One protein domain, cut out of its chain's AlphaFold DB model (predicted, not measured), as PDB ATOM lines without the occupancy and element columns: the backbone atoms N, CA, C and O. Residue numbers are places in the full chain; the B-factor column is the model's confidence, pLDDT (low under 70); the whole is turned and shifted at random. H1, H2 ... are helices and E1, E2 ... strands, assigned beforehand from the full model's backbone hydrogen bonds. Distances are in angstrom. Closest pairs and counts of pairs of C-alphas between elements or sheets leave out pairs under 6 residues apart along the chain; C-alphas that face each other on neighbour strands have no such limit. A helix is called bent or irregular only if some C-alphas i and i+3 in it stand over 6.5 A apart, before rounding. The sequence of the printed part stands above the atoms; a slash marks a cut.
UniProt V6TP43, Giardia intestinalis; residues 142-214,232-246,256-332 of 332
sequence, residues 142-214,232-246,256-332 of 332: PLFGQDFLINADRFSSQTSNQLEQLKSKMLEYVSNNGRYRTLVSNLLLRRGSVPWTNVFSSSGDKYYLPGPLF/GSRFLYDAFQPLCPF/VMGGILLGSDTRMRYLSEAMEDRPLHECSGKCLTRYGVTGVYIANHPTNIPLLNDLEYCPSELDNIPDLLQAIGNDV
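This is residues 142 to 214, 232 to 246 and 256 to 332 of the 332 residues of a protein of Giardia intestinalis (UniProt V6TP43). Look for two lobes loosely joined by a long loop: the first is the hairpin E1 and E2 with H5 packed on E1, H1 beside E2, and H2 and H3 as an antiparallel pair near the end where E1 begins and E2 ends; the second is H4 with the loop of residues 293 to 309 beside it. Residues 316 to 331, with H6 and H7, stick out as a free tail. The printed part has 165 residues with seven named helices and two named strands, in the order H1 H2 H3 E1 E2 H4 H5 H6 H7; the two-stranded sheet is antiparallel, and the class is mostly helix, though under half of the residues are in named elements. The whole is loose, with a radius of gyration of the C-alphas of 19.5 A and spans of 52 by 36 by 31 A.

Find C-alpha 152 at (12.577, 37.618, 32.493), where H1 begins and runs to residue 156. H2, residues 160 to 173, is 20.8 A long, and H3, residues 178 to 191, is 19.7 A. From C-alpha 196 at (8.286, 40.478, 43.191), E1 runs to residue 200 over 12.8 A; E2, residues 206 to 210, covers 13.8 A. After the first cut comes H4, residues 232 to 246, 22.1 A long and only just irregular: C-alphas 242 and 245 are 6.8 A apart. After the second, H5 spans residues 268 to 274 over 10.0 A. H6 is residues 317 to 320, and H7, residues 324 to 328, ends with C-alpha 328 at (-17.337, 43.377, 70.830).

Start at the hairpin E1 and E2, antiparallel at 148 degrees, where N 199 and O 207 are 2.8 A apart, within hydrogen-bond range. The closest C-alphas of E1 and H5 are those of Thr 197 and Glu 273, 5.2 A apart. Those of H1 and E2 are Ala 152 and Tyr 207, at 6.3 A. H2 and H3 are close but not clearly touching, with the closest C-alphas, of Leu 171 and Arg 181, 7.5 A apart; they run opposite ways at a shallow tilt of 27 degrees. H4 is apart from H1, H2, H3, H5, H6 and H7. H6 and H7 are close but not clearly touching; the closest C-alphas, of Leu 318 and Leu 324, are 7.6 A apart. In H1, H3, H5 and H7 every O i to N i+4 pair is within hydrogen-bond range, against 9 of 10 in H2 and 7 of 11 in H4; H6 is too short for one.

The two C-alphas farthest apart, of Asn 161 and Pro 302, are 57.1 A from each other. Residues 215 to 231 are not printed, and C-alphas 214 and 232 are 35.3 A apart; residues 247 to 255 are missing too, with 20.5 A between C-alphas 246 and 256. H5 to H6 is a long link of 42 residues. Residues 317 to 332 have pLDDT under 70; the mean of the printed part is 87.2.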
ATOM      1  N   PRO A 142      13.437  58.865  39.590       93.25
ATOM      2  CA  PRO A 142      13.320  58.156  38.306       93.25
ATOM      3  C   PRO A 142      14.294  56.984  38.112       93.25
ATOM      4  O   PRO A 142      13.962  55.995  37.465       93.25
ATOM      5  N   LEU A 143      15.498  57.070  38.689       93.56
ATOM      6  CA  LEU A 143      16.510  56.000  38.636       93.56
ATOM      7  C   LEU A 143      16.431  55.012  39.812       93.56
ATOM      8  O   LEU A 143      17.234  54.085  39.893       93.56
ATOM      9  N   PHE A 144      15.490  55.192  40.743       93.31
ATOM     10  CA  PHE A 144      15.326  54.262  41.856       93.31
ATOM     11  C   PHE A 144      14.944  52.882  41.322       93.31
ATOM     12  O   PHE A 144      13.948  52.736  40.618       93.31
ATOM     13  N   GLY A 145      15.772  51.882  41.625       91.06
ATOM     14  CA  GLY A 145      15.608  50.516  41.129       91.06
ATOM     15  C   GLY A 145      16.461  50.153  39.919       91.06
ATOM     16  O   GLY A 145      16.454  48.989  39.539       91.06
ATOM     17  N   GLN A 146      17.251  51.077  39.356       92.69
ATOM     18  CA  GLN A 146      18.094  50.793  38.186       92.69
ATOM     19  C   GLN A 146      19.013  49.584  38.417       92.69
ATOM     20  O   GLN A 146      19.078  48.682  37.586       92.69
ATOM     21  N   ASP A 147      19.633  49.504  39.595       91.06
ATOM     22  CA  ASP A 147      20.528  48.396  39.943       91.06
ATOM     23  C   ASP A 147      19.802  47.171  40.534       91.06
ATOM     24  O   ASP A 147      20.448  46.258  41.059       91.06
ATOM     25  N   PHE A 148      18.469  47.178  40.532       94.81
ATOM     26  CA  PHE A 148      17.609  46.108  41.044       94.81
ATOM     27  C   PHE A 148      16.694  45.525  39.969       94.81
ATOM     28  O   PHE A 148      16.058  44.507  40.223       94.81
ATOM     29  N   LEU A 149      16.613  46.153  38.794       93.12
ATOM     30  CA  LEU A 149      15.797  45.683  37.685       93.12
ATOM     31  C   LEU A 149      16.356  44.383  37.113       93.12
ATOM     32  O   LEU A 149      17.531  44.279  36.748       93.12
ATOM     33  N   ILE A 150      15.477  43.393  36.995       93.38
ATOM     34  CA  ILE A 150      15.809  42.069  36.470       93.38
ATOM     35  C   ILE A 150      14.857  41.763  35.317       93.38
ATOM     36  O   ILE A 150      13.654  41.982  35.428       93.38
ATOM     37  N   ASN A 151      15.391  41.290  34.192       92.50
ATOM     38  CA  ASN A 151      14.586  40.849  33.052       92.50
ATOM     39  C   ASN A 151      14.062  39.416  33.263       92.50
ATOM     40  O   ASN A 151      14.475  38.726  34.195       92.50
ATOM     41  N   ALA A 152      13.167  38.954  32.389       89.12
ATOM     42  CA  ALA A 152      12.577  37.618  32.493       89.12
ATOM     43  C   ALA A 152      13.614  36.483  32.533       89.12
ATOM     44  O   ALA A 152      13.530  35.627  33.410       89.12
ATOM     45  N   ASP A 153      14.628  36.520  31.664       87.00
ATOM     46  CA  ASP A 153      15.640  35.460  31.588       87.00
ATOM     47  C   ASP A 153      16.421  35.314  32.899       87.00
ATOM     48  O   ASP A 153      16.566  34.215  33.432       87.00
ATOM     49  N   ARG A 154      16.890  36.438  33.462       86.94
ATOM     50  CA  ARG A 154      17.633  36.442  34.730       86.94
ATOM     51  C   ARG A 154      16.745  36.119  35.921       86.94
ATOM     52  O   ARG A 154      17.239  35.561  36.895       86.94
ATOM     53  N   PHE A 155      15.468  36.490  35.864       88.81
ATOM     54  CA  PHE A 155      14.504  36.198  36.919       88.81
ATOM     55  C   PHE A 155      14.297  34.685  37.073       88.81
ATOM     56  O   PHE A 155      14.333  34.168  38.186       88.81
ATOM     57  N   SER A 156      14.174  33.955  35.962       86.06
ATOM     58  CA  SER A 156      13.996  32.498  35.975       86.06
ATOM     59  C   SER A 156      15.238  31.710  36.409       86.06
ATOM     60  O   SER A 156      15.116  30.541  36.762       86.06
ATOM     61  N   SER A 157      16.426  32.322  36.394       87.56
ATOM     62  CA  SER A 157      17.703  31.657  36.681       87.56
ATOM     63  C   SER A 157      18.352  32.101  38.000       87.56
ATOM     64  O   SER A 157      19.573  32.005  38.139       87.56
ATOM     65  N   GLN A 158      17.584  32.651  38.945       87.56
ATOM     66  CA  GLN A 158      18.136  33.150  40.207       87.56
ATOM     67  C   GLN A 158      18.580  32.024  41.139       87.56
ATOM     68  O   GLN A 158      17.847  31.079  41.420       87.56
ATOM     69  N   THR A 159      19.787  32.171  41.675       89.81
ATOM     70  CA  THR A 159      20.335  31.293  42.714       89.81
ATOM     71  C   THR A 159      20.038  31.843  44.110       89.81
ATOM     72  O   THR A 159      19.891  33.053  44.296       89.81
ATOM     73  N   SER A 160      20.033  30.977  45.127       88.75
ATOM     74  CA  SER A 160      19.856  31.386  46.529       88.75
ATOM     75  C   SER A 160      20.880  32.439  46.976       88.75
ATOM     76  O   SER A 160      20.518  33.397  47.648       88.75
ATOM     77  N   ASN A 161      22.140  32.328  46.534       92.38
ATOM     78  CA  ASN A 161      23.177  33.318  46.849       92.38
ATOM     79  C   ASN A 161      22.866  34.704  46.264       92.38
ATOM     80  O   ASN A 161      23.102  35.714  46.922       92.38
ATOM     81  N   GLN A 162      22.323  34.768  45.044       91.25
ATOM     82  CA  GLN A 162      21.920  36.037  44.432       91.25
ATOM     83  C   GLN A 162      20.737  36.669  45.171       91.25
ATOM     84  O   GLN A 162      20.701  37.887  45.325       91.25
ATOM     85  N   LEU A 163      19.795  35.857  45.656       90.75
ATOM     86  CA  LEU A 163      18.659  36.334  46.446       90.75
ATOM     87  C   LEU A 163      19.099  36.912  47.798       90.75
ATOM     88  O   LEU A 163      18.627  37.981  48.181       90.75
ATOM     89  N   GLU A 164      20.039  36.266  48.490       91.25
ATOM     90  CA  GLU A 164      20.589  36.797  49.744       91.25
ATOM     91  C   GLU A 164      21.357  38.104  49.522       91.25
ATOM     92  O   GLU A 164      21.138  39.080  50.238       91.25
ATOM     93  N   GLN A 165      22.185  38.182  48.474       92.69
ATOM     94  CA  GLN A 165      22.857  39.432  48.100       92.69
ATOM     95  C   GLN A 165      21.856  40.551  47.792       92.69
ATOM     96  O   GLN A 165      22.053  41.694  48.204       92.69
ATOM     97  N   LEU A 166      20.763  40.228  47.097       92.19
ATOM     98  CA  LEU A 166      19.696  41.176  46.795       92.19
ATOM     99  C   LEU A 166      19.005  41.678  48.066       92.19
ATOM    100  O   LEU A 166      18.778  42.878  48.204       92.19
ATOM    101  N   LYS A 167      18.717  40.779  49.012       92.25
ATOM    102  CA  LYS A 167      18.162  41.122  50.325       92.25
ATOM    103  C   LYS A 167      19.099  42.049  51.097       92.25
ATOM    104  O   LYS A 167      18.649  43.092  51.566       92.25
ATOM    105  N   SER A 168      20.389  41.716  51.191       93.44
ATOM    106  CA  SER A 168      21.389  42.575  51.838       93.44
ATOM    107  C   SER A 168      21.428  43.961  51.200       93.44
ATOM    108  O   SER A 168      21.347  44.960  51.908       93.44
ATOM    109  N   LYS A 169      21.439  44.017  49.864       94.31
ATOM    110  CA  LYS A 169      21.425  45.269  49.109       94.31
ATOM    111  C   LYS A 169      20.163  46.095  49.369       94.31
ATOM    112  O   LYS A 169      20.254  47.307  49.506       94.31
ATOM    113  N   MET A 170      18.981  45.478  49.459       94.38
ATOM    114  CA  MET A 170      17.753  46.204  49.810       94.38
ATOM    115  C   MET A 170      17.843  46.824  51.210       94.38
ATOM    116  O   MET A 170      17.473  47.982  51.390       94.38
ATOM    117  N   LEU A 171      18.372  46.086  52.190       93.50
ATOM    118  CA  LEU A 171      18.496  46.544  53.580       93.50
ATOM    119  C   LEU A 171      19.440  47.746  53.753       93.50
ATOM    120  O   LEU A 171      19.308  48.481  54.733       93.50
ATOM    121  N   GLU A 172      20.345  48.002  52.806       93.25
ATOM    122  CA  GLU A 172      21.155  49.230  52.781       93.25
ATOM    123  C   GLU A 172      20.287  50.492  52.635       93.25
ATOM    124  O   GLU A 172      20.621  51.543  53.185       93.25
ATOM    125  N   TYR A 173      19.144  50.376  51.950       94.19
ATOM    126  CA  TYR A 173      18.183  51.462  51.743       94.19
ATOM    127  C   TYR A 173      17.097  51.519  52.821       94.19
ATOM    128  O   TYR A 173      16.451  52.555  52.966       94.19
ATOM    129  N   VAL A 174      16.885  50.441  53.581       93.75
ATOM    130  CA  VAL A 174      15.878  50.381  54.653       93.75
ATOM    131  C   VAL A 174      16.393  51.087  55.901       93.75
ATOM    132  O   VAL A 174      17.568  50.980  56.268       93.75
ATOM    133  N   SER A 175      15.513  51.836  56.558       91.69
ATOM    134  CA  SER A 175      15.797  52.532  57.808       91.69
ATOM    135  C   SER A 175      16.356  51.592  58.883       91.69
ATOM    136  O   SER A 175      16.017  50.412  58.963       91.69
ATOM    137  N   ASN A 176      17.253  52.121  59.719       87.50
ATOM    138  CA  ASN A 176      17.872  51.368  60.814       87.50
ATOM    139  C   ASN A 176      16.949  51.173  62.018       87.50
ATOM    140  O   ASN A 176      17.320  50.454  62.942       87.50
ATOM    141  N   ASN A 177      15.765  51.786  62.015       88.00
ATOM    142  CA  ASN A 177      14.771  51.524  63.043       88.00
ATOM    143  C   ASN A 177      14.381  50.039  63.002       88.00
ATOM    144  O   ASN A 177      13.956  49.540  61.954       88.00
ATOM    145  N   GLY A 178      14.499  49.355  64.146       89.62
ATOM    146  CA  GLY A 178      14.229  47.924  64.265       89.62
ATOM    147  C   GLY A 178      12.871  47.524  63.696       89.62
ATOM    148  O   GLY A 178      12.781  46.514  63.010       89.62
ATOM    149  N   ARG A 179      11.848  48.385  63.822       91.62
ATOM    150  CA  ARG A 179      10.508  48.156  63.256       91.62
ATOM    151  C   ARG A 179      10.552  47.796  61.768       91.62
ATOM    152  O   ARG A 179       9.871  46.862  61.352       91.62
ATOM    153  N   TYR A 180      11.298  48.554  60.965       93.44
ATOM    154  CA  TYR A 180      11.310  48.371  59.511       93.44
ATOM    155  C   TYR A 180      12.140  47.157  59.106       93.44
ATOM    156  O   TYR A 180      11.726  46.408  58.227       93.44
ATOM    157  N   ARG A 181      13.265  46.909  59.785       92.12
ATOM    158  CA  ARG A 181      14.085  45.718  59.531       92.12
ATOM    159  C   ARG A 181      13.357  44.433  59.910       92.12
ATOM    160  O   ARG A 181      13.256  43.538  59.073       92.12
ATOM    161  N   THR A 182      12.731  44.395  61.086       93.00
ATOM    162  CA  THR A 182      11.896  43.264  61.505       93.00
ATOM    163  C   THR A 182      10.714  43.060  60.563       93.00
ATOM    164  O   THR A 182      10.382  41.918  60.255       93.00
ATOM    165  N   LEU A 183      10.096  44.134  60.048       93.94
ATOM    166  CA  LEU A 183       9.048  44.024  59.029       93.94
ATOM    167  C   LEU A 183       9.562  43.310  57.772       93.94
ATOM    168  O   LEU A 183       8.915  42.368  57.322       93.94
ATOM    169  N   VAL A 184      10.722  43.709  57.230       94.38
ATOM    170  CA  VAL A 184      11.325  43.034  56.066       94.38
ATOM    171  C   VAL A 184      11.623  41.568  56.382       94.38
ATOM    172  O   VAL A 184      11.217  40.683  55.631       94.38
ATOM    173  N   SER A 185      12.301  41.299  57.499       92.06
ATOM    174  CA  SER A 185      12.680  39.948  57.919       92.06
ATOM    175  C   SER A 185      11.458  39.033  58.080       92.06
ATOM    176  O   SER A 185      11.436  37.935  57.524       92.06
ATOM    177  N   ASN A 186      10.410  39.502  58.763       93.25
ATOM    178  CA  ASN A 186       9.190  38.729  59.001       93.25
ATOM    179  C   ASN A 186       8.348  38.554  57.739       93.25
ATOM    180  O   ASN A 186       7.767  37.487  57.559       93.25
ATOM    181  N   LEU A 187       8.302  39.554  56.855       94.38
ATOM    182  CA  LEU A 187       7.613  39.439  55.571       94.38
ATOM    183  C   LEU A 187       8.237  38.333  54.716       94.38
ATOM    184  O   LEU A 187       7.532  37.452  54.227       94.38
ATOM    185  N   LEU A 188       9.567  38.349  54.576       93.50
ATOM    186  CA  LEU A 188      10.293  37.349  53.794       93.50
ATOM    187  C   LEU A 188      10.162  35.951  54.406       93.50
ATOM    188  O   LEU A 188       9.980  34.979  53.675       93.50
ATOM    189  N   LEU A 189      10.212  35.856  55.739       92.56
ATOM    190  CA  LEU A 189      10.042  34.593  56.453       92.56
ATOM    191  C   LEU A 189       8.616  34.043  56.311       92.56
ATOM    192  O   LEU A 189       8.463  32.848  56.073       92.56
ATOM    193  N   ARG A 190       7.583  34.898  56.391       92.62
ATOM    194  CA  ARG A 190       6.180  34.492  56.203       92.62
ATOM    195  C   ARG A 190       5.948  33.973  54.793       92.62
ATOM    196  O   ARG A 190       5.387  32.896  54.621       92.62
ATOM    197  N   ARG A 191       6.404  34.722  53.791       92.81
ATOM    198  CA  ARG A 191       6.233  34.357  52.384       92.81
ATOM    199  C   ARG A 191       7.067  33.137  51.987       92.81
ATOM    200  O   ARG A 191       6.696  32.416  51.062       92.81
ATOM    201  N   GLY A 192       8.219  32.945  52.630       92.38
ATOM    202  CA  GLY A 192       9.223  31.944  52.263       92.38
ATOM    203  C   GLY A 192      10.021  32.294  50.999       92.38
ATOM    204  O   GLY A 192      10.771  31.463  50.495       92.38
ATOM    205  N   SER A 193       9.848  33.499  50.449       91.62
ATOM    206  CA  SER A 193      10.564  33.999  49.270       91.62
ATOM    207  C   SER A 193      10.500  35.527  49.195       91.62
ATOM    208  O   SER A 193       9.710  36.161  49.896       91.62
ATOM    209  N   VAL A 194      11.321  36.129  48.330       93.00
ATOM    210  CA  VAL A 194      11.231  37.561  48.006       93.00
ATOM    211  C   VAL A 194       9.931  37.818  47.223       93.00
ATOM    212  O   VAL A 194       9.670  37.106  46.248       93.00
ATOM    213  N   PRO A 195       9.082  38.780  47.625       94.69
ATOM    214  CA  PRO A 195       7.973  39.227  46.787       94.69
ATOM    215  C   PRO A 195       8.506  40.001  45.581       94.69
ATOM    216  O   PRO A 195       9.497  40.722  45.678       94.69
ATOM    217  N   TRP A 196       7.841  39.867  44.438       94.06
ATOM    218  CA  TRP A 196       8.286  40.478  43.191       94.06
ATOM    219  C   TRP A 196       7.169  41.294  42.573       94.06
ATOM    220  O   TRP A 196       6.059  40.798  42.393       94.06
ATOM    221  N   THR A 197       7.502  42.524  42.205       93.50
ATOM    222  CA  THR A 197       6.610  43.426  41.493       93.50
ATOM    223  C   THR A 197       6.887  43.361  40.003       93.50
ATOM    224  O   THR A 197       8.038  43.478  39.571       93.50
ATOM    225  N   ASN A 198       5.831  43.222  39.208       93.31
ATOM    226  CA  ASN A 198       5.923  43.290  37.759       93.31
ATOM    227  C   ASN A 198       6.078  44.747  37.311       93.31
ATOM    228  O   ASN A 198       5.252  45.616  37.608       93.31
ATOM    229  N   VAL A 199       7.114  44.996  36.522       93.88
ATOM    230  CA  VAL A 199       7.376  46.286  35.890       93.88
ATOM    231  C   VAL A 199       7.177  46.115  34.397       93.88
ATOM    232  O   VAL A 199       7.842  45.295  33.772       93.88
ATOM    233  N   PHE A 200       6.260  46.884  33.823       94.75
ATOM    234  CA  PHE A 200       6.024  46.893  32.384       94.75
ATOM    235  C   PHE A 200       6.472  48.239  31.843       94.75
ATOM    236  O   PHE A 200       6.037  49.274  32.359       94.75
ATOM    237  N   SER A 201       7.342  48.229  30.841       95.12
ATOM    238  CA  SER A 201       7.686  49.446  30.120       95.12
ATOM    239  C   SER A 201       6.519  49.893  29.236       95.12
ATOM    240  O   SER A 201       5.627  49.114  28.893       95.12
ATOM    241  N   SER A 202       6.560  51.150  28.811       94.56
ATOM    242  CA  SER A 202       5.672  51.698  27.779       94.56
ATOM    243  C   SER A 202       5.786  50.972  26.427       94.56
ATOM    244  O   SER A 202       4.832  50.975  25.656       94.56
ATOM    245  N   SER A 203       6.921  50.313  26.152       94.00
ATOM    246  CA  SER A 203       7.136  49.453  24.977       94.00
ATOM    247  C   SER A 203       6.597  48.026  25.140       94.00
ATOM    248  O   SER A 203       6.611  47.267  24.175       94.00
ATOM    249  N   GLY A 204       6.110  47.651  26.328       93.38
ATOM    250  CA  GLY A 204       5.596  46.310  26.621       93.38
ATOM    251  C   GLY A 204       6.642  45.315  27.138       93.38
ATOM    252  O   GLY A 204       6.305  44.155  27.376       93.38
ATOM    253  N   ASP A 205       7.884  45.747  27.364       94.25
ATOM    254  CA  ASP A 205       8.930  44.916  27.962       94.25
ATOM    255  C   ASP A 205       8.642  44.668  29.446       94.25
ATOM    256  O   ASP A 205       8.189  45.558  30.172       94.25
ATOM    257  N   LYS A 206       8.925  43.447  29.912       94.75
ATOM    258  CA  LYS A 206       8.653  43.020  31.287       94.75
ATOM    259  C   LYS A 206       9.935  42.878  32.106       94.75
ATOM    260  O   LYS A 206      10.845  42.130  31.744       94.75
ATOM    261  N   TYR A 207       9.936  43.517  33.269       95.38
ATOM    262  CA  TYR A 207      10.977  43.443  34.286       95.38
ATOM    263  C   TYR A 207      10.375  43.140  35.659       95.38
ATOM    264  O   TYR A 207       9.155  43.131  35.846       95.38
ATOM    265  N   TYR A 208      11.255  42.906  36.626       95.31
ATOM    266  CA  TYR A 208      10.908  42.562  37.995       95.31
ATOM    267  C   TYR A 208      11.703  43.420  38.972       95.31
ATOM    268  O   TYR A 208      12.905  43.635  38.779       95.31
ATOM    269  N   LEU A 209      11.025  43.881  40.022       95.50
ATOM    270  CA  LEU A 209      11.625  44.576  41.160       95.50
ATOM    271  C   LEU A 209      11.325  43.823  42.464       95.50
ATOM    272  O   LEU A 209      10.196  43.364  42.643       95.50
ATOM    273  N   PRO A 210      12.302  43.687  43.377       94.94
ATOM    274  CA  PRO A 210      12.115  42.958  44.628       94.94
ATOM    275  C   PRO A 210      11.449  43.812  45.718       94.94
ATOM    276  O   PRO A 210      11.910  44.896  46.067       94.94
ATOM    277  N   GLY A 211      10.382  43.313  46.325       93.81
ATOM    278  CA  GLY A 211       9.840  43.906  47.543       93.81
ATOM    279  C   GLY A 211      10.638  43.507  48.794       93.81
ATOM    280  O   GLY A 211      11.450  42.578  48.750       93.81
ATOM    281  N   PRO A 212      10.417  44.183  49.936       95.38
ATOM    282  CA  PRO A 212       9.424  45.244  50.161       95.38
ATOM    283  C   PRO A 212       9.882  46.658  49.763       95.38
ATOM    284  O   PRO A 212       9.077  47.590  49.754       95.38
ATOM    285  N   LEU A 213      11.159  46.832  49.403       95.94
ATOM    286  CA  LEU A 213      11.758  48.146  49.149       95.94
ATOM    287  C   LEU A 213      11.053  48.937  48.038       95.94
ATOM    288  O   LEU A 213      10.828  50.131  48.203       95.94
ATOM    289  N   PHE A 214      10.655  48.296  46.938       94.69
ATOM    290  CA  PHE A 214       9.948  48.974  45.841       94.69
ATOM    291  C   PHE A 214       8.437  49.142  46.068       94.69
ATOM    292  O   PHE A 214       7.744  49.614  45.175       94.69
ATOM    293  N   GLY A 232     -20.441  59.942  61.501       94.31
ATOM    294  CA  GLY A 232     -19.853  60.818  60.490       94.31
ATOM    295  C   GLY A 232     -18.552  60.250  59.927       94.31
ATOM    296  O   GLY A 232     -18.313  60.333  58.723       94.31
ATOM    297  N   SER A 233     -17.740  59.604  60.767       95.25
ATOM    298  CA  SER A 233     -16.470  59.004  60.350       95.25
ATOM    299  C   SER A 233     -16.701  57.798  59.441       95.25
ATOM    300  O   SER A 233     -16.063  57.696  58.395       95.25
ATOM    301  N   ARG A 234     -17.654  56.921  59.790       94.75
ATOM    302  CA  ARG A 234     -18.056  55.784  58.945       94.75
ATOM    303  C   ARG A 234     -18.659  56.262  57.617       94.75
ATOM    304  O   ARG A 234     -18.311  55.732  56.568       94.75
ATOM    305  N   PHE A 235     -19.500  57.300  57.646       94.31
ATOM    306  CA  PHE A 235     -20.072  57.890  56.434       94.31
ATOM    307  C   PHE A 235     -19.002  58.475  55.506       94.31
ATOM    308  O   PHE A 235     -19.015  58.196  54.310       94.31
ATOM    309  N   LEU A 236     -18.059  59.264  56.037       94.44
ATOM    310  CA  LEU A 236     -16.962  59.821  55.241       94.44
ATOM    311  C   LEU A 236     -16.066  58.722  54.668       94.44
ATOM    312  O   LEU A 236     -15.713  58.793  53.494       94.44
ATOM    313  N   TYR A 237     -15.728  57.708  55.469       94.69
ATOM    314  CA  TYR A 237     -14.944  56.559  55.018       94.69
ATOM    315  C   TYR A 237     -15.580  55.906  53.783       94.69
ATOM    316  O   TYR A 237     -14.929  55.802  52.745       94.69
ATOM    317  N   ASP A 238     -16.867  55.570  53.866       93.94
ATOM    318  CA  ASP A 238     -17.642  54.983  52.770       93.94
ATOM    319  C   ASP A 238     -17.753  55.916  51.558       93.94
ATOM    320  O   ASP A 238     -17.565  55.488  50.421       93.94
ATOM    321  N   ALA A 239     -18.008  57.207  51.787       92.69
ATOM    322  CA  ALA A 239     -18.144  58.198  50.722       92.69
ATOM    323  C   ALA A 239     -16.841  58.405  49.927       92.69
ATOM    324  O   ALA A 239     -16.893  58.701  48.731       92.69
ATOM    325  N   PHE A 240     -15.676  58.241  50.562       93.38
ATOM    326  CA  PHE A 240     -14.383  58.384  49.892       93.38
ATOM    327  C   PHE A 240     -13.955  57.147  49.102       93.38
ATOM    328  O   PHE A 240     -13.235  57.311  48.116       93.38
ATOM    329  N   GLN A 241     -14.400  55.938  49.462       92.00
ATOM    330  CA  GLN A 241     -14.004  54.711  48.753       92.00
ATOM    331  C   GLN A 241     -14.164  54.790  47.223       92.00
ATOM    332  O   GLN A 241     -13.173  54.552  46.524       92.00
ATOM    333  N   PRO A 242     -15.329  55.183  46.659       91.62
ATOM    334  CA  PRO A 242     -15.486  55.274  45.208       91.62
ATOM    335  C   PRO A 242     -14.670  56.414  44.579       91.62
ATOM    336  O   PRO A 242     -14.449  56.406  43.370       91.62
ATOM    337  N   LEU A 243     -14.200  57.385  45.372       94.56
ATOM    338  CA  LEU A 243     -13.380  58.509  44.911       94.56
ATOM    339  C   LEU A 243     -11.881  58.176  44.877       94.56
ATOM    340  O   LEU A 243     -11.141  58.780  44.099       94.56
ATOM    341  N   CYS A 244     -11.425  57.198  45.665       93.88
ATOM    342  CA  CYS A 244     -10.014  56.813  45.751       93.88
ATOM    343  C   CYS A 244      -9.359  56.521  44.382       93.88
ATOM    344  O   CYS A 244      -8.274  57.058  44.134       93.88
ATOM    345  N   PRO A 245      -9.974  55.762  43.447       93.19
ATOM    346  CA  PRO A 245      -9.389  55.538  42.122       93.19
ATOM    347  C   PRO A 245      -9.254  56.823  41.291       93.19
ATOM    348  O   PRO A 245      -8.288  56.973  40.542       93.19
ATOM    349  N   PHE A 246     -10.180  57.775  41.446       95.62
ATOM    350  CA  PHE A 246     -10.103  59.071  40.771       95.62
ATOM    351  C   PHE A 246      -8.963  59.913  41.332       95.62
ATOM    352  O   PHE A 246      -8.191  60.475  40.561       95.62
ATOM    353  N   VAL A 256       8.085  56.816  35.677       95.00
ATOM    354  CA  VAL A 256       9.468  56.352  35.470       95.00
ATOM    355  C   VAL A 256       9.988  55.668  36.728       95.00
ATOM    356  O   VAL A 256       9.922  56.238  37.815       95.00
ATOM    357  N   MET A 257      10.550  54.470  36.571       92.81
ATOM    358  CA  MET A 257      11.219  53.740  37.648       92.81
ATOM    359  C   MET A 257      12.396  52.941  37.096       92.81
ATOM    360  O   MET A 257      12.325  52.380  36.003       92.81
ATOM    361  N   GLY A 258      13.505  52.919  37.833       92.00
ATOM    362  CA  GLY A 258      14.755  52.285  37.417       92.00
ATOM    363  C   GLY A 258      15.304  52.772  36.070       92.00
ATOM    364  O   GLY A 258      16.013  52.034  35.393       92.00
ATOM    365  N   GLY A 259      14.974  54.003  35.667       93.69
ATOM    366  CA  GLY A 259      15.350  54.577  34.373       93.69
ATOM    367  C   GLY A 259      14.498  54.110  33.190       93.69
ATOM    368  O   GLY A 259      14.831  54.431  32.052       93.69
ATOM    369  N   ILE A 260      13.408  53.379  33.434       94.06
ATOM    370  CA  ILE A 260      12.493  52.879  32.404       94.06
ATOM    371  C   ILE A 260      11.193  53.682  32.441       94.06
ATOM    372  O   ILE A 260      10.612  53.877  33.510       94.06
ATOM    373  N   LEU A 261      10.721  54.115  31.266       96.38
ATOM    374  CA  LEU A 261       9.384  54.685  31.096       96.38
ATOM    375  C   LEU A 261       8.340  53.572  31.221       96.38
ATOM    376  O   LEU A 261       8.337  52.634  30.419       96.38
ATOM    377  N   LEU A 262       7.476  53.677  32.222       95.31
ATOM    378  CA  LEU A 262       6.499  52.668  32.610       95.31
ATOM    379  C   LEU A 262       5.235  52.723  31.740       95.31
ATOM    380  O   LEU A 262       4.900  53.751  31.165       95.31
ATOM    381  N   GLY A 263       4.523  51.596  31.657       93.62
ATOM    382  CA  GLY A 263       3.198  51.499  31.028       93.62
ATOM    383  C   GLY A 263       2.028  51.858  31.959       93.62
ATOM    384  O   GLY A 263       0.878  51.607  31.618       93.62
ATOM    385  N   SER A 264       2.312  52.367  33.160       91.75
ATOM    386  CA  SER A 264       1.345  52.859  34.148       91.75
ATOM    387  C   SER A 264       1.969  54.037  34.886       91.75
ATOM    388  O   SER A 264       3.181  54.048  35.087       91.75
ATOM    389  N   ASP A 265       1.139  54.974  35.338       94.81
ATOM    390  CA  ASP A 265       1.583  56.224  35.964       94.81
ATOM    391  C   ASP A 265       1.325  56.268  37.481       94.81
ATOM    392  O   ASP A 265       1.484  57.309  38.122       94.81
ATOM    393  N   THR A 266       0.911  55.146  38.080       95.06
ATOM    394  CA  THR A 266       0.507  55.074  39.495       95.06
ATOM    395  C   THR A 266       1.258  53.984  40.261       95.06
ATOM    396  O   THR A 266       1.585  52.923  39.725       95.06
ATOM    397  N   ARG A 267       1.503  54.221  41.557       94.06
ATOM    398  CA  ARG A 267       2.282  53.308  42.412       94.06
ATOM    399  C   ARG A 267       1.508  52.166  43.070       94.06
ATOM    400  O   ARG A 267       2.137  51.288  43.648       94.06
ATOM    401  N   MET A 268       0.173  52.149  43.016       92.69
ATOM    402  CA  MET A 268      -0.626  51.230  43.851       92.69
ATOM    403  C   MET A 268      -0.292  49.751  43.636       92.69
ATOM    404  O   MET A 268      -0.193  49.004  44.606       92.69
ATOM    405  N   ARG A 269      -0.042  49.331  42.387       92.25
ATOM    406  CA  ARG A 269       0.388  47.953  42.103       92.25
ATOM    407  C   ARG A 269       1.720  47.619  42.773       92.25
ATOM    408  O   ARG A 269       1.875  46.525  43.297       92.25
ATOM    409  N   TYR A 270       2.662  48.559  42.768       94.06
ATOM    410  CA  TYR A 270       3.983  48.365  43.359       94.06
ATOM    411  C   TYR A 270       3.891  48.194  44.872       94.06
ATOM    412  O   TYR A 270       4.438  47.234  45.403       94.06
ATOM    413  N   LEU A 271       3.125  49.057  45.544       93.44
ATOM    414  CA  LEU A 271       2.834  48.929  46.975       93.44
ATOM    415  C   LEU A 271       2.208  47.570  47.315       93.44
ATOM    416  O   LEU A 271       2.667  46.901  48.236       93.44
ATOM    417  N   SER A 272       1.201  47.152  46.546       93.94
ATOM    418  CA  SER A 272       0.490  45.890  46.764       93.94
ATOM    419  C   SER A 272       1.378  44.662  46.544       93.94
ATOM    420  O   SER A 272       1.534  43.843  47.448       93.94
ATOM    421  N   GLU A 273       2.017  44.549  45.375       94.50
ATOM    422  CA  GLU A 273       2.812  43.371  45.007       94.50
ATOM    423  C   GLU A 273       4.103  43.257  45.834       94.50
ATOM    424  O   GLU A 273       4.499  42.153  46.205       94.50
ATOM    425  N   ALA A 274       4.764  44.377  46.155       95.75
ATOM    426  CA  ALA A 274       6.003  44.364  46.937       95.75
ATOM    427  C   ALA A 274       5.775  43.998  48.412       95.75
ATOM    428  O   ALA A 274       6.700  43.519  49.067       95.75
ATOM    429  N   MET A 275       4.564  44.225  48.930       95.25
ATOM    430  CA  MET A 275       4.183  43.930  50.315       95.25
ATOM    431  C   MET A 275       3.390  42.627  50.456       95.25
ATOM    432  O   MET A 275       2.817  42.366  51.516       95.25
ATOM    433  N   GLU A 276       3.358  41.802  49.407       94.12
ATOM    434  CA  GLU A 276       2.759  40.477  49.460       94.12
ATOM    435  C   GLU A 276       3.573  39.580  50.395       94.12
ATOM    436  O   GLU A 276       4.712  39.219  50.106       94.12
ATOM    437  N   ASP A 277       2.984  39.209  51.525       93.31
ATOM    438  CA  ASP A 277       3.621  38.387  52.548       93.31
ATOM    439  C   ASP A 277       3.053  36.962  52.590       93.31
ATOM    440  O   ASP A 277       3.564  36.122  53.331       93.31
ATOM    441  N   ARG A 278       2.013  36.667  51.797       92.00
ATOM    442  CA  ARG A 278       1.411  35.335  51.732       92.00
ATOM    443  C   ARG A 278       2.350  34.338  51.060       92.00
ATOM    444  O   ARG A 278       2.943  34.656  50.020       92.00
ATOM    445  N   PRO A 279       2.460  33.110  51.594       91.31
ATOM    446  CA  PRO A 279       2.980  31.972  50.851       91.31
ATOM    447  C   PRO A 279       2.249  31.773  49.518       91.31
ATOM    448  O   PRO A 279       1.070  32.101  49.374       91.31
ATOM    449  N   LEU A 280       2.918  31.149  48.545       88.69
ATOM    450  CA  LEU A 280       2.350  30.927  47.207       88.69
ATOM    451  C   LEU A 280       1.020  30.153  47.222       88.69
ATOM    452  O   LEU A 280       0.153  30.428  46.400       88.69
ATOM    453  N   HIS A 281       0.831  29.225  48.165       87.19
ATOM    454  CA  HIS A 281      -0.405  28.442  48.274       87.19
ATOM    455  C   HIS A 281      -1.608  29.249  48.806       87.19
ATOM    456  O   HIS A 281      -2.744  28.836  48.601       87.19
ATOM    457  N   GLU A 282      -1.378  30.399  49.451       86.50
ATOM    458  CA  GLU A 282      -2.422  31.329  49.915       86.50
ATOM    459  C   GLU A 282      -2.779  32.395  48.855       86.50
ATOM    460  O   GLU A 282      -3.737  33.156  49.015       86.50
ATOM    461  N   CYS A 283      -2.024  32.472  47.753       84.75
ATOM    462  CA  CYS A 283      -2.240  33.434  46.674       84.75
ATOM    463  C   CYS A 283      -3.366  32.956  45.735       84.75
ATOM    464  O   CYS A 283      -3.116  32.524  44.613       84.75
ATOM    465  N   SER A 284      -4.621  33.008  46.190       70.00
ATOM    466  CA  SER A 284      -5.783  32.472  45.458       70.00
ATOM    467  C   SER A 284      -6.438  33.447  44.466       70.00
ATOM    468  O   SER A 284      -7.446  33.102  43.854       70.00
ATOM    469  N   GLY A 285      -5.924  34.678  44.326       70.25
ATOM    470  CA  GLY A 285      -6.495  35.751  43.486       70.25
ATOM    471  C   GLY A 285      -7.840  36.313  43.975       70.25
ATOM    472  O   GLY A 285      -8.168  37.455  43.681       70.25
ATOM    473  N   LYS A 286      -8.580  35.534  44.768       72.69
ATOM    474  CA  LYS A 286      -9.829  35.896  45.448       72.69
ATOM    475  C   LYS A 286      -9.596  36.856  46.608       72.69
ATOM    476  O   LYS A 286     -10.405  37.737  46.861       72.69
ATOM    477  N   CYS A 287      -8.460  36.693  47.283       77.69
ATOM    478  CA  CYS A 287      -8.098  37.513  48.424       77.69
ATOM    479  C   CYS A 287      -7.157  38.642  48.052       77.69
ATOM    480  O   CYS A 287      -6.057  38.405  47.534       77.69
ATOM    481  N   LEU A 288      -7.583  39.857  48.393       81.81
ATOM    482  CA  LEU A 288      -6.761  41.048  48.292       81.81
ATOM    483  C   LEU A 288      -5.513  40.899  49.165       81.81
ATOM    484  O   LEU A 288      -5.521  40.261  50.219       81.81
ATOM    485  N   THR A 289      -4.414  41.477  48.694       86.94
ATOM    486  CA  THR A 289      -3.191  41.576  49.491       86.94
ATOM    487  C   THR A 289      -3.447  42.463  50.709       86.94
ATOM    488  O   THR A 289      -4.296  43.354  50.653       86.94
ATOM    489  N   ARG A 290      -2.633  42.324  51.758       87.38
ATOM    490  CA  ARG A 290      -2.691  43.206  52.937       87.38
ATOM    491  C   ARG A 290      -2.536  44.701  52.625       87.38
ATOM    492  O   ARG A 290      -2.923  45.528  53.442       87.38
ATOM    493  N   TYR A 291      -1.931  45.035  51.485       90.62
ATOM    494  CA  TYR A 291      -1.785  46.399  50.993       90.62
ATOM    495  C   TYR A 291      -2.603  46.545  49.707       90.62
ATOM    496  O   TYR A 291      -2.097  46.383  48.602       90.62
ATOM    497  N   GLY A 292      -3.903  46.785  49.846       85.44
ATOM    498  CA  GLY A 292      -4.848  46.815  48.731       85.44
ATOM    499  C   GLY A 292      -5.907  47.894  48.896       85.44
ATOM    500  O   GLY A 292      -5.891  48.665  49.855       85.44
ATOM    501  N   VAL A 293      -6.834  47.949  47.943       82.44
ATOM    502  CA  VAL A 293      -8.051  48.751  48.096       82.44
ATOM    503  C   VAL A 293      -8.930  48.127  49.181       82.44
ATOM    504  O   VAL A 293      -9.023  46.906  49.273       82.44
ATOM    505  N   THR A 294      -9.555  48.953  50.019       77.31
ATOM    506  CA  THR A 294     -10.656  48.470  50.862       77.31
ATOM    507  C   THR A 294     -11.860  48.154  49.973       77.31
ATOM    508  O   THR A 294     -12.010  48.742  48.902       77.31
ATOM    509  N   GLY A 295     -12.693  47.213  50.401       75.75
ATOM    510  CA  GLY A 295     -13.950  46.905  49.722       75.75
ATOM    511  C   GLY A 295     -15.040  46.503  50.698       75.75
ATOM    512  O   GLY A 295     -15.809  45.588  50.424       75.75
ATOM    513  N   VAL A 296     -15.053  47.156  51.863       87.81
ATOM    514  CA  VAL A 296     -16.120  47.012  52.851       87.81
ATOM    515  C   VAL A 296     -16.606  48.400  53.247       87.81
ATOM    516  O   VAL A 296     -15.853  49.192  53.809       87.81
ATOM    517  N   TYR A 297     -17.867  48.678  52.951       91.38
ATOM    518  CA  TYR A 297     -18.644  49.823  53.397       91.38
ATOM    519  C   TYR A 297     -19.189  49.552  54.804       91.38
ATOM    520  O   TYR A 297     -19.842  48.529  55.041       91.38
ATOM    521  N   ILE A 298     -18.919  50.457  55.743       92.56
ATOM    522  CA  ILE A 298     -19.172  50.295  57.186       92.56
ATOM    523  C   ILE A 298     -20.114  51.361  57.767       92.56
ATOM    524  O   ILE A 298     -20.322  51.404  58.980       92.56
ATOM    525  N   ALA A 299     -20.672  52.253  56.947       92.94
ATOM    526  CA  ALA A 299     -21.619  53.263  57.400       92.94
ATOM    527  C   ALA A 299     -22.937  52.637  57.854       92.94
ATOM    528  O   ALA A 299     -23.540  51.829  57.149       92.94
ATOM    529  N   ASN A 300     -23.438  53.110  58.996       89.75
ATOM    530  CA  ASN A 300     -24.791  52.832  59.476       89.75
ATOM    531  C   ASN A 300     -25.799  53.711  58.715       89.75
ATOM    532  O   ASN A 300     -26.481  54.547  59.301       89.75
ATOM    533  N   HIS A 301     -25.845  53.588  57.387       86.50
ATOM    534  CA  HIS A 301     -26.684  54.420  56.529       86.50
ATOM    535  C   HIS A 301     -27.622  53.542  55.689       86.50
ATOM    536  O   HIS A 301     -27.169  52.532  55.159       86.50
ATOM    537  N   PRO A 302     -28.900  53.917  55.480       85.19
ATOM    538  CA  PRO A 302     -29.840  53.107  54.699       85.19
ATOM    539  C   PRO A 302     -29.404  52.819  53.255       85.19
ATOM    540  O   PRO A 302     -29.888  51.874  52.640       85.19
ATOM    541  N   THR A 303     -28.507  53.637  52.694       85.06
ATOM    542  CA  THR A 303     -27.938  53.401  51.356       85.06
ATOM    543  C   THR A 303     -26.774  52.414  51.361       85.06
ATOM    544  O   THR A 303     -26.393  51.963  50.284       85.06
ATOM    545  N   ASN A 304     -26.206  52.083  52.527       85.44
ATOM    546  CA  ASN A 304     -25.217  51.021  52.666       85.44
ATOM    547  C   ASN A 304     -25.935  49.663  52.638       85.44
ATOM    548  O   ASN A 304     -26.233  49.057  53.666       85.44
ATOM    549  N   ILE A 305     -26.317  49.246  51.433       84.81
ATOM    550  CA  ILE A 305     -27.009  47.980  51.200       84.81
ATOM    551  C   ILE A 305     -25.994  46.833  51.090       84.81
ATOM    552  O   ILE A 305     -24.905  47.051  50.561       84.81
ATOM    553  N   PRO A 306     -26.354  45.591  51.475       83.31
ATOM    554  CA  PRO A 306     -25.436  44.447  51.421       83.31
ATOM    555  C   PRO A 306     -24.768  44.220  50.057       83.31
ATOM    556  O   PRO A 306     -23.663  43.699  49.998       83.31
ATOM    557  N   LEU A 307     -25.415  44.647  48.965       86.38
ATOM    558  CA  LEU A 307     -24.880  44.550  47.605       86.38
ATOM    559  C   LEU A 307     -23.605  45.383  47.375       86.38
ATOM    560  O   LEU A 307     -22.877  45.093  46.438       86.38
ATOM    561  N   LEU A 308     -23.332  46.408  48.188       87.75
ATOM    562  CA  LEU A 308     -22.096  47.195  48.076       87.75
ATOM    563  C   LEU A 308     -20.869  46.462  48.642       87.75
ATOM    564  O   LEU A 308     -19.745  46.814  48.303       87.75
ATOM    565  N   ASN A 309     -21.091  45.450  49.485       89.19
ATOM    566  CA  ASN A 309     -20.058  44.604  50.078       89.19
ATOM    567  C   ASN A 309     -20.038  43.244  49.368       89.19
ATOM    568  O   ASN A 309     -20.331  42.210  49.966       89.19
ATOM    569  N   ASP A 310     -19.743  43.260  48.068       86.62
ATOM    570  CA  ASP A 310     -19.818  42.105  47.165       86.62
ATOM    571  C   ASP A 310     -18.491  41.342  46.995       86.62
ATOM    572  O   ASP A 310     -18.441  40.331  46.288       86.62
ATOM    573  N   LEU A 311     -17.418  41.787  47.655       82.94
ATOM    574  CA  LEU A 311     -16.143  41.074  47.651       82.94
ATOM    575  C   LEU A 311     -16.232  39.755  48.428       82.94
ATOM    576  O   LEU A 311     -16.828  39.676  49.504       82.94
ATOM    577  N   GLU A 312     -15.583  38.712  47.898       78.31
ATOM    578  CA  GLU A 312     -15.480  37.431  48.596       78.31
ATOM    579  C   GLU A 312     -14.769  37.612  49.944       78.31
ATOM    580  O   GLU A 312     -13.678  38.183  50.032       78.31
ATOM    581  N   TYR A 313     -15.382  37.076  50.999       77.06
ATOM    582  CA  TYR A 313     -14.773  37.055  52.318       77.06
ATOM    583  C   TYR A 313     -13.508  36.196  52.318       77.06
ATOM    584  O   TYR A 313     -13.518  35.043  51.880       77.06
ATOM    585  N   CYS A 314     -12.431  36.750  52.867       75.44
ATOM    586  CA  CYS A 314     -11.163  36.057  53.020       75.44
ATOM    587  C   CYS A 314     -11.019  35.533  54.439       75.44
ATOM    588  O   CYS A 314     -10.898  36.351  55.353       75.44
ATOM    589  N   PRO A 315     -10.988  34.200  54.622       72.06
ATOM    590  CA  PRO A 315     -10.831  33.621  55.940       72.06
ATOM    591  C   PRO A 315      -9.556  34.120  56.612       72.06
ATOM    592  O   PRO A 315      -8.490  34.178  55.989       72.06
ATOM    593  N   SER A 316      -9.663  34.457  57.889       71.94
ATOM    594  CA  SER A 316      -8.554  34.929  58.703       71.94
ATOM    595  C   SER A 316      -8.335  34.020  59.915       71.94
ATOM    596  O   SER A 316      -9.227  33.290  60.348       71.94
ATOM    597  N   GLU A 317      -7.139  34.061  60.513       67.19
ATOM    598  CA  GLU A 317      -6.879  33.343  61.775       67.19
ATOM    599  C   GLU A 317      -7.822  33.808  62.907       67.19
ATOM    600  O   GLU A 317      -8.056  33.051  63.850       67.19
ATOM    601  N   LEU A 318      -8.384  35.022  62.803       66.69
ATOM    602  CA  LEU A 318      -9.312  35.595  63.781       66.69
ATOM    603  C   LEU A 318     -10.673  34.894  63.796       66.69
ATOM    604  O   LEU A 318     -11.315  34.859  64.843       66.69
ATOM    605  N   ASP A 319     -11.092  34.299  62.681       67.69
ATOM    606  CA  ASP A 319     -12.412  33.671  62.528       67.69
ATOM    607  C   ASP A 319     -12.556  32.447  63.439       67.69
ATOM    608  O   ASP A 319     -13.652  32.054  63.832       67.69
ATOM    609  N   ASN A 320     -11.417  31.861  63.806       65.75
ATOM    610  CA  ASN A 320     -11.324  30.706  64.686       65.75
ATOM    611  C   ASN A 320     -11.184  31.092  66.166       65.75
ATOM    612  O   ASN A 320     -10.927  30.216  66.991       65.75
ATOM    613  N   ILE A 321     -11.310  32.378  66.522       66.69
ATOM    614  CA  ILE A 321     -11.245  32.864  67.906       66.69
ATOM    615  C   ILE A 321     -12.685  33.039  68.427       66.69
ATOM    616  O   ILE A 321     -13.315  34.057  68.137       66.69
ATOM    617  N   PRO A 322     -13.221  32.091  69.229       56.56
ATOM    618  CA  PRO A 322     -14.649  32.041  69.576       56.56
ATOM    619  C   PRO A 322     -15.163  33.275  70.339       56.56
ATOM    620  O   PRO A 322     -16.346  33.601  70.273       56.56
ATOM    621  N   ASP A 323     -14.267  33.976  71.039       57.28
ATOM    622  CA  ASP A 323     -14.595  35.081  71.946       57.28
ATOM    623  C   ASP A 323     -14.583  36.470  71.276       57.28
ATOM    624  O   ASP A 323     -14.903  37.464  71.933       57.28
ATOM    625  N   LEU A 324     -14.201  36.581  69.994       56.09
ATOM    626  CA  LEU A 324     -14.015  37.887  69.341       56.09
ATOM    627  C   LEU A 324     -15.341  38.659  69.212       56.09
ATOM    628  O   LEU A 324     -15.415  39.833  69.561       56.09
ATOM    629  N   LEU A 325     -16.404  37.976  68.777       52.12
ATOM    630  CA  LEU A 325     -17.730  38.571  68.568       52.12
ATOM    631  C   LEU A 325     -18.461  38.846  69.894       52.12
ATOM    632  O   LEU A 325     -19.097  39.887  70.048       52.12
ATOM    633  N   GLN A 326     -18.316  37.971  70.899       52.41
ATOM    634  CA  GLN A 326     -18.921  38.189  72.222       52.41
ATOM    635  C   GLN A 326     -18.301  39.376  72.971       52.41
ATOM    636  O   GLN A 326     -19.005  40.082  73.695       52.41
ATOM    637  N   ALA A 327     -16.996  39.622  72.806       49.19
ATOM    638  CA  ALA A 327     -16.321  40.748  73.444       49.19
ATOM    639  C   ALA A 327     -16.733  42.100  72.843       49.19
ATOM    640  O   ALA A 327     -16.741  43.109  73.548       49.19
ATOM    641  N   ILE A 328     -17.094  42.136  71.564       50.22
ATOM    642  CA  ILE A 328     -17.337  43.377  70.830       50.22
ATOM    643  C   ILE A 328     -18.816  43.819  70.903       50.22
ATOM    644  O   ILE A 328     -19.094  45.015  70.838       50.22
ATOM    645  N   GLY A 329     -19.744  42.901  71.206       50.44
ATOM    646  CA  GLY A 329     -21.187  43.160  71.144       50.44
ATOM    647  C   GLY A 329     -21.692  43.043  69.703       50.44
ATOM    648  O   GLY A 329     -20.929  43.229  68.762       50.44
ATOM    649  N   ASN A 330     -22.968  42.704  69.519       45.59
ATOM    650  CA  ASN A 330     -23.538  42.371  68.203       45.59
ATOM    651  C   ASN A 330     -23.666  43.565  67.225       45.59
ATOM    652  O   ASN A 330     -24.195  43.374  66.135       45.59
ATOM    653  N   ASP A 331     -23.204  44.763  67.600       45.25
ATOM    654  CA  ASP A 331     -23.458  46.029  66.889       45.25
ATOM    655  C   ASP A 331     -22.219  46.627  66.183       45.25
ATOM    656  O   ASP A 331     -22.218  47.820  65.868       45.25
ATOM    657  N   VAL A 332     -21.140  45.859  65.965       44.06
ATOM    658  CA  VAL A 332     -19.921  46.368  65.292       44.06
ATOM    659  C   VAL A 332     -19.892  46.127  63.800       44.06
ATOM    660  O   VAL A 332     -20.062  44.959  63.388       44.06
TER     661      VAL A 332